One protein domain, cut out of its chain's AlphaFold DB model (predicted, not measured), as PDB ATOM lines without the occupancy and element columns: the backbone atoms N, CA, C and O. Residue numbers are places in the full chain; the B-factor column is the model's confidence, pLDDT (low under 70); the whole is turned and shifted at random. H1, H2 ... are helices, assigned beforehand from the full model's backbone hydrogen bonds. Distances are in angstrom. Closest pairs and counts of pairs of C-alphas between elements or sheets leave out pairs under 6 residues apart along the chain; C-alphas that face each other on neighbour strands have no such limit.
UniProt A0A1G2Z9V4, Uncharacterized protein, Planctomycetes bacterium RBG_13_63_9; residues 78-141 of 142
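AT A GLANCE: This is residues 78 to 141 of the 142 residues of an uncharacterized protein of Planctomycetes bacterium RBG_13_63_9 (UniProt A0A1G2Z9V4). A long link, residues 103 to 117, runs most of the length of this open, loosely folded domain and passes H1, which stands across the long axis. Short H2 and the longer H3 lie towards opposite ends of that axis, and after H3 the tail, residues 129 to 141, folds back towards the end where H2 lies. The printed part has 64 residues with three named helices, in the order H1, H2, H3, and no named strand; the class is all helix, though under half of the residues, 29 of 64, are in named elements. The whole is loose, with a radius of gyration of the C-alphas of 13.8 A and spans of 39 by 31 by 17 A.

HOW THE PARTS SIT: H1, residues 78 to 91, touches no helix. H2, residues 99 to 102, follows after a short link of 7 residues and is apart from H1. H3, residues 118 to 128, is apart from H2 and only just apart from H1, with their closest C-alphas 8.0 A apart. In H1 and H3 every O i to N i+4 pair is within hydrogen-bond range; H2 is too short for such a pair, and its one O i to N i+3 pair is not within range.

IN THESE COORDINATES: H1 begins at C-alpha 78 (7.264, -18.698, 8.109) and is 20.1 A long from first to last C-alpha. H2 begins at C-alpha 99 (10.116, -11.627, -13.545). H3 is 15.2 A long and ends at C-alpha 128 (27.778, -2.377, 5.280).

THE WHOLE: The C-alphas of Ser 100 and Gln 119, the two farthest apart, are 39.6 A apart. Residues 100 to 105 and 117 to 123 stand free. The link from H2 to H3 is long, 15 residues, and the printed part has no cut. Mean pLDDT of the printed part is 86.0; residues 130 to 141 are under 70.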
ATOM      1  N   PHE A  78       6.987 -18.608   9.547       93.19
ATOM      2  CA  PHE A  78       7.264 -18.698   8.109       93.19
ATOM      3  C   PHE A  78       7.119 -17.354   7.379       93.19
ATOM      4  O   PHE A  78       8.037 -16.920   6.686       93.19
ATOM      5  N   HIS A  79       5.990 -16.662   7.560       93.25
ATOM      6  CA  HIS A  79       5.760 -15.376   6.893       93.25
ATOM      7  C   HIS A  79       6.677 -14.265   7.438       93.25
ATOM      8  O   HIS A  79       7.313 -13.596   6.622       93.25
ATOM      9  N   PRO A  80       6.830 -14.076   8.769       95.12
ATOM     10  CA  PRO A  80       7.822 -13.144   9.310       95.12
ATOM     11  C   PRO A  80       9.252 -13.411   8.822       95.12
ATOM     12  O   PRO A  80       9.955 -12.476   8.442       95.12
ATOM     13  N   ALA A  81       9.670 -14.678   8.769       94.56
ATOM     14  CA  ALA A  81      10.987 -15.069   8.278       94.56
ATOM     15  C   ALA A  81      11.159 -14.732   6.790       94.56
ATOM     16  O   ALA A  81      12.191 -14.188   6.410       94.56
ATOM     17  N   ALA A  82      10.139 -14.968   5.956       94.06
ATOM     18  CA  ALA A  82      10.172 -14.575   4.548       94.06
ATOM     19  C   ALA A  82      10.368 -13.056   4.377       94.06
ATOM     20  O   ALA A  82      11.155 -12.629   3.534       94.06
ATOM     21  N   ILE A  83       9.722 -12.229   5.209       95.75
ATOM     22  CA  ILE A  83       9.928 -10.771   5.200       95.75
ATOM     23  C   ILE A  83      11.343 -10.395   5.659       95.75
ATOM     24  O   ILE A  83      11.967  -9.525   5.051       95.75
ATOM     25  N   ALA A  84      11.880 -11.059   6.685       96.19
ATOM     26  CA  ALA A  84      13.257 -10.837   7.129       96.19
ATOM     27  C   ALA A  84      14.277 -11.174   6.024       96.19
ATOM     28  O   ALA A  84      15.227 -10.421   5.817       96.19
ATOM     29  N   VAL A  85      14.045 -12.244   5.257       95.62
ATOM     30  CA  VAL A  85      14.862 -12.590   4.080       95.62
ATOM     31  C   VAL A  85      14.776 -11.508   2.999       95.62
ATOM     32  O   VAL A  85      15.801 -11.136   2.436       95.62
ATOM     33  N   LEU A  86      13.593 -10.940   2.735       96.12
ATOM     34  CA  LEU A  86      13.465  -9.812   1.799       96.12
ATOM     35  C   LEU A  86      14.239  -8.572   2.271       96.12
ATOM     36  O   LEU A  86      14.849  -7.886   1.451       96.12
ATOM     37  N   ALA A  87      14.246  -8.292   3.577       94.50
ATOM     38  CA  ALA A  87      15.045  -7.209   4.145       94.50
ATOM     39  C   ALA A  87      16.550  -7.469   3.972       94.50
ATOM     40  O   ALA A  87      17.280  -6.557   3.588       94.50
ATOM     41  N   LEU A  88      17.005  -8.709   4.178       92.62
ATOM     42  CA  LEU A  88      18.393  -9.099   3.921       92.62
ATOM     43  C   LEU A  88      18.764  -8.914   2.443       92.62
ATOM     44  O   LEU A  88      19.771  -8.284   2.148       92.62
ATOM     45  N   PHE A  89      17.913  -9.352   1.512       93.75
ATOM     46  CA  PHE A  89      18.126  -9.123   0.078       93.75
ATOM     47  C   PHE A  89      18.217  -7.638  -0.283       93.75
ATOM     48  O   PHE A  89      19.028  -7.263  -1.129       93.75
ATOM     49  N   TYR A  90      17.442  -6.771   0.376       92.56
ATOM     50  CA  TYR A  90      17.582  -5.326   0.201       92.56
ATOM     51  C   TYR A  90      18.954  -4.824   0.677       92.56
ATOM     52  O   TYR A  90      19.596  -4.048  -0.032       92.56
ATOM     53  N   LEU A  91      19.418  -5.260   1.854       89.50
ATOM     54  CA  LEU A  91      20.724  -4.864   2.399       89.50
ATOM     55  C   LEU A  91      21.885  -5.361   1.527       89.50
ATOM     56  O   LEU A  91      22.789  -4.585   1.230       89.50
ATOM     57  N   ASP A  92      21.798  -6.595   1.033       88.38
ATOM     58  CA  ASP A  92      22.811  -7.222   0.173       88.38
ATOM     59  C   ASP A  92      22.742  -6.754  -1.292       88.38
ATOM     60  O   ASP A  92      23.535  -7.190  -2.129       88.38
ATOM     61  N   GLN A  93      21.797  -5.866  -1.625       88.94
ATOM     62  CA  GLN A  93      21.553  -5.379  -2.988       88.94
ATOM     63  C   GLN A  93      21.264  -6.519  -3.986       88.94
ATOM     64  O   GLN A  93      21.652  -6.468  -5.158       88.94
ATOM     65  N   VAL A  94      20.522  -7.536  -3.540       91.19
ATOM     66  CA  VAL A  94      20.083  -8.680  -4.347       91.19
ATOM     67  C   VAL A  94      18.614  -8.504  -4.758       91.19
ATOM     68  O   VAL A  94      17.741  -8.379  -3.898       91.19
ATOM     69  N   PRO A  95      18.285  -8.504  -6.066       93.06
ATOM     70  CA  PRO A  95      16.898  -8.491  -6.520       93.06
ATOM     71  C   PRO A  95      16.100  -9.677  -5.972       93.06
ATOM     72  O   PRO A  95      16.553 -10.817  -6.045       93.06
ATOM     73  N   ALA A  96      14.898  -9.409  -5.463       94.81
ATOM     74  CA  ALA A  96      14.100 -10.404  -4.743       94.81
ATOM     75  C   ALA A  96      12.841 -10.862  -5.497       94.81
ATOM     76  O   ALA A  96      12.222 -11.861  -5.127       94.81
ATOM     77  N   ASN A  97      12.434 -10.158  -6.559       93.56
ATOM     78  CA  ASN A  97      11.336 -10.607  -7.412       93.56
ATOM     79  C   ASN A  97      11.823 -11.597  -8.481       93.56
ATOM     80  O   ASN A  97      12.958 -11.553  -8.948       93.56
ATOM     81  N   ARG A  98      10.901 -12.438  -8.956       90.19
ATOM     82  CA  ARG A  98      11.085 -13.218 -10.185       90.19
ATOM     83  C   ARG A  98      10.227 -12.622 -11.293       90.19
ATOM     84  O   ARG A  98       9.003 -12.558 -11.148       90.19
ATOM     85  N   SER A  99      10.838 -12.204 -12.399       90.06
ATOM     86  CA  SER A  99      10.116 -11.627 -13.545       90.06
ATOM     87  C   SER A  99       9.113 -12.603 -14.163       90.06
ATOM     88  O   SER A  99       8.018 -12.191 -14.529       90.06
ATOM     89  N   SER A 100       9.404 -13.908 -14.156       88.00
ATOM     90  CA  SER A 100       8.463 -14.946 -14.608       88.00
ATOM     91  C   SER A 100       7.161 -15.003 -13.795       88.00
ATOM     92  O   SER A 100       6.136 -15.443 -14.308       88.00
ATOM     93  N   ILE A 101       7.183 -14.541 -12.540       90.50
ATOM     94  CA  ILE A 101       6.017 -14.513 -11.645       90.50
ATOM     95  C   ILE A 101       5.370 -13.125 -11.649       90.50
ATOM     96  O   ILE A 101       4.160 -12.996 -11.813       90.50
ATOM     97  N   THR A 102       6.183 -12.083 -11.468       93.31
ATOM     98  CA  THR A 102       5.717 -10.699 -11.275       93.31
ATOM     99  C   THR A 102       5.431  -9.956 -12.575       93.31
ATOM    100  O   THR A 102       4.809  -8.900 -12.536       93.31
ATOM    101  N   LYS A 103       5.895 -10.482 -13.716       92.94
ATOM    102  CA  LYS A 103       5.887  -9.819 -15.031       92.94
ATOM    103  C   LYS A 103       6.614  -8.468 -15.065       92.94
ATOM    104  O   LYS A 103       6.432  -7.703 -16.005       92.94
ATOM    105  N   ALA A 104       7.444  -8.172 -14.067       93.69
ATOM    106  CA  ALA A 104       8.336  -7.024 -14.131       93.69
ATOM    107  C   ALA A 104       9.357  -7.237 -15.256       93.69
ATOM    108  O   ALA A 104       9.919  -8.328 -15.364       93.69
ATOM    109  N   GLU A 105       9.622  -6.197 -16.052       92.62
ATOM    110  CA  GLU A 105      10.538  -6.269 -17.204       92.62
ATOM    111  C   GLU A 105      11.925  -6.789 -16.826       92.62
ATOM    112  O   GLU A 105      12.550  -7.514 -17.590       92.62
ATOM    113  N   VAL A 106      12.389  -6.453 -15.623       90.88
ATOM    114  CA  VAL A 106      13.686  -6.877 -15.100       90.88
ATOM    115  C   VAL A 106      13.601  -7.127 -13.587       90.88
ATOM    116  O   VAL A 106      12.678  -6.623 -12.928       90.88
ATOM    117  N   PRO A 107      14.562  -7.864 -13.003       92.12
ATOM    118  CA  PRO A 107      14.673  -8.017 -11.557       92.12
ATOM    119  C   PRO A 107      14.869  -6.668 -10.838       92.12
ATOM    120  O   PRO A 107      15.559  -5.765 -11.316       92.12
ATOM    121  N   ARG A 108      14.252  -6.522  -9.666       93.25
ATOM    122  CA  ARG A 108      14.203  -5.323  -8.827       93.25
ATOM    123  C   ARG A 108      14.501  -5.659  -7.368       93.25
ATOM    124  O   ARG A 108      14.091  -6.698  -6.845       93.25
ATOM    125  N   LEU A 109      15.176  -4.724  -6.704       93.56
ATOM    126  CA  LEU A 109      15.220  -4.670  -5.246       93.56
ATOM    127  C   LEU A 109      13.814  -4.386  -4.718       93.56
ATOM    128  O   LEU A 109      13.101  -3.547  -5.272       93.56
ATOM    129  N   LEU A 110      13.421  -5.089  -3.659       95.50
ATOM    130  CA  LEU A 110      12.118  -4.923  -3.026       95.50
ATOM    131  C   LEU A 110      12.281  -4.294  -1.645       95.50
ATOM    132  O   LEU A 110      13.152  -4.695  -0.882       95.50
ATOM    133  N   GLY A 111      11.403  -3.348  -1.318       94.56
ATOM    134  CA  GLY A 111      11.392  -2.666  -0.027       94.56
ATOM    135  C   GLY A 111      12.043  -1.285  -0.054       94.56
ATOM    136  O   GLY A 111      12.453  -0.767  -1.094       94.56
ATOM    137  N   ARG A 112      12.081  -0.659   1.121       94.06
ATOM    138  CA  ARG A 112      12.696   0.645   1.360       94.06
ATOM    139  C   ARG A 112      13.300   0.636   2.753       94.06
ATOM    140  O   ARG A 112      12.636   0.241   3.707       94.06
ATOM    141  N   LEU A 113      14.538   1.102   2.863       91.44
ATOM    142  CA  LEU A 113      15.194   1.270   4.151       91.44
ATOM    143  C   LEU A 113      14.751   2.588   4.786       91.44
ATOM    144  O   LEU A 113      14.984   3.668   4.240       91.44
ATOM    145  N   THR A 114      14.101   2.483   5.939       92.25
ATOM    146  CA  THR A 114      13.765   3.624   6.790       92.25
ATOM    147  C   THR A 114      14.773   3.657   7.934       92.25
ATOM    148  O   THR A 114      14.831   2.684   8.690       92.25
ATOM    149  N   PRO A 115      15.583   4.723   8.070       89.38
ATOM    150  CA  PRO A 115      16.541   4.830   9.163       89.38
ATOM    151  C   PRO A 115      15.852   4.709  10.526       89.38
ATOM    152  O   PRO A 115      14.808   5.318  10.761       89.38
ATOM    153  N   GLY A 116      16.441   3.898  11.405       89.31
ATOM    154  CA  GLY A 116      16.015   3.761  12.796       89.31
ATOM    155  C   GLY A 116      16.620   4.848  13.685       89.31
ATOM    156  O   GLY A 116      16.828   5.984  13.260       89.31
ATOM    157  N   SER A 117      16.951   4.494  14.929       96.00
ATOM    158  CA  SER A 117      17.722   5.391  15.793       96.00
ATOM    159  C   SER A 117      19.100   5.701  15.183       96.00
ATOM    160  O   SER A 117      19.645   4.869  14.446       96.00
ATOM    161  N   PRO A 118      19.713   6.855  15.511       95.50
ATOM    162  CA  PRO A 118      21.053   7.193  15.031       95.50
ATOM    163  C   PRO A 118      22.090   6.092  15.291       95.50
ATOM    164  O   PRO A 118      22.918   5.820  14.429       95.50
ATOM    165  N   GLN A 119      22.006   5.410  16.438       95.19
ATOM    166  CA  GLN A 119      22.916   4.322  16.804       95.19
ATOM    167  C   GLN A 119      22.724   3.094  15.910       95.19
ATOM    168  O   GLN A 119      23.695   2.559  15.382       95.19
ATOM    169  N   ALA A 120      21.477   2.661  15.696       91.06
ATOM    170  CA  ALA A 120      21.181   1.529  14.819       91.06
ATOM    171  C   ALA A 120      21.595   1.822  13.370       91.06
ATOM    172  O   ALA A 120      22.129   0.954  12.682       91.06
ATOM    173  N   TRP A 121      21.398   3.066  12.926       91.75
ATOM    174  CA  TRP A 121      21.820   3.516  11.606       91.75
ATOM    175  C   TRP A 121      23.342   3.492  11.437       91.75
ATOM    176  O   TRP A 121      23.845   2.959  10.453       91.75
ATOM    177  N   GLN A 122      24.083   4.012  12.417       91.56
ATOM    178  CA  GLN A 122      25.547   3.983  12.409       91.56
ATOM    179  C   GLN A 122      26.095   2.554  12.393       91.56
ATOM    180  O   GLN A 122      27.012   2.273  11.625       91.56
ATOM    181  N   LEU A 123      25.518   1.647  13.189       89.56
ATOM    182  CA  LEU A 123      25.902   0.233  13.199       89.56
ATOM    183  C   LEU A 123      25.674  -0.428  11.837       89.56
ATOM    184  O   LEU A 123      26.548  -1.142  11.349       89.56
ATOM    185  N   LEU A 124      24.531  -0.162  11.203       88.69
ATOM    186  CA  LEU A 124      24.238  -0.670   9.866       88.69
ATOM    187  C   LEU A 124      25.263  -0.165   8.849       88.69
ATOM    188  O   LEU A 124      25.852  -0.972   8.140       88.69
ATOM    189  N   LEU A 125      25.527   1.144   8.816       87.62
ATOM    190  CA  LEU A 125      26.514   1.724   7.901       87.62
ATOM    191  C   LEU A 125      27.920   1.160   8.129       87.62
ATOM    192  O   LEU A 125      28.621   0.875   7.163       87.62
ATOM    193  N   HIS A 126      28.322   0.978   9.389       88.44
ATOM    194  CA  HIS A 126      29.611   0.388   9.736       88.44
ATOM    195  C   HIS A 126      29.732  -1.049   9.214       88.44
ATOM    196  O   HIS A 126      30.729  -1.386   8.578       88.44
ATOM    197  N   ASN A 127      28.694  -1.868   9.410       85.25
ATOM    198  CA  ASN A 127      28.669  -3.250   8.932       85.25
ATOM    199  C   ASN A 127      28.616  -3.334   7.399       85.25
ATOM    200  O   ASN A 127      29.271  -4.191   6.814       85.25
ATOM    201  N   SER A 128      27.878  -2.435   6.743       80.12
ATOM    202  CA  SER A 128      27.778  -2.377   5.280       80.12
ATOM    203  C   SER A 128      29.041  -1.846   4.598       80.12
ATOM    204  O   SER A 128      29.273  -2.155   3.435       80.12
ATOM    205  N   ALA A 129      29.874  -1.058   5.287       77.12
ATOM    206  CA  ALA A 129      31.085  -0.481   4.700       77.12
ATOM    207  C   ALA A 129      32.156  -1.532   4.345       77.12
ATOM    208  O   ALA A 129      33.005  -1.267   3.497       77.12
ATOM    209  N   GLY A 130      32.112  -2.716   4.970       69.44
ATOM    210  CA  GLY A 130      32.993  -3.847   4.654       69.44
ATOM    211  C   GLY A 130      32.468  -4.773   3.551       69.44
ATOM    212  O   GLY A 130      33.221  -5.599   3.036       69.44
ATOM    213  N   SER A 131      31.195  -4.649   3.175       65.12
ATOM    214  CA  SER A 131      30.527  -5.506   2.195       65.12
ATOM    215  C   SER A 131      30.404  -4.768   0.865       65.12
ATOM    216  O   SER A 131      29.503  -3.960   0.652       65.12
ATOM    217  N   HIS A 132      31.308  -5.054  -0.072       61.72
ATOM    218  CA  HIS A 132      31.127  -4.592  -1.443       61.72
ATOM    219  C   HIS A 132      30.096  -5.484  -2.144       61.72
ATOM    220  O   HIS A 132      30.340  -6.689  -2.274       61.72
ATOM    221  N   PRO A 133      28.959  -4.940  -2.620       61.44
ATOM    222  CA  PRO A 133      28.049  -5.724  -3.432       61.44
ATOM    223  C   PRO A 133      28.809  -6.208  -4.665       61.44
ATOM    224  O   PRO A 133      29.542  -5.449  -5.306       61.44
ATOM    225  N   THR A 134      28.652  -7.489  -4.995       62.66
ATOM    226  CA  THR A 134      29.249  -8.028  -6.217       62.66
ATOM    227  C   THR A 134      28.600  -7.293  -7.384       62.66
ATOM    228  O   THR A 134      27.410  -7.475  -7.640       62.66
ATOM    229  N   ILE A 135      29.358  -6.430  -8.068       59.44
ATOM    230  CA  ILE A 135      28.852  -5.674  -9.215       59.44
ATOM    231  C   ILE A 135      28.436  -6.687 -10.281       59.44
ATOM    232  O   ILE A 135      29.272  -7.280 -10.963       59.44
ATOM    233  N   ARG A 136      27.126  -6.902 -10.424       58.97
ATOM    234  CA  ARG A 136      26.578  -7.685 -11.525       58.97
ATOM    235  C   ARG A 136      26.492  -6.778 -12.750       58.97
ATOM    236  O   ARG A 136      25.802  -5.760 -12.699       58.97
ATOM    237  N   PRO A 137      27.200  -7.090 -13.848       62.94
ATOM    238  CA  PRO A 137      27.130  -6.270 -15.046       62.94
ATOM    239  C   PRO A 137      25.697  -6.292 -15.593       62.94
ATOM    240  O   PRO A 137      25.035  -7.325 -15.533       62.94
ATOM    241  N   LEU A 138      25.237  -5.180 -16.171       54.78
ATOM    242  CA  LEU A 138      23.872  -5.009 -16.708       54.78
ATOM    243  C   LEU A 138      23.405  -6.172 -17.605       54.78
ATOM    244  O   LEU A 138      22.252  -6.578 -17.543       54.78
ATOM    245  N   ARG A 139      24.330  -6.782 -18.357       62.31
ATOM    246  CA  ARG A 139      24.096  -7.974 -19.196       62.31
ATOM    247  C   ARG A 139      23.667  -9.244 -18.444       62.31
ATOM    248  O   ARG A 139      23.228 -10.182 -19.082       62.31
ATOM    249  N   SER A 140      23.864  -9.302 -17.127       58.59
ATOM    250  CA  SER A 140      23.498 -10.443 -16.270       58.59
ATOM    251  C   SER A 140      22.154 -10.259 -15.556       58.59
ATOM    252  O   SER A 140      21.750 -11.120 -14.778       58.59
ATOM    253  N   ALA A 141      21.490  -9.121 -15.787       51.69
ATOM    254  CA  ALA A 141      20.153  -8.810 -15.283       51.69
ATOM    255  C   ALA A 141      19.053  -8.951 -16.359       51.69
ATOM    256  O   ALA A 141      17.882  -8.734 -16.043       51.69
TER     257      ALA A 141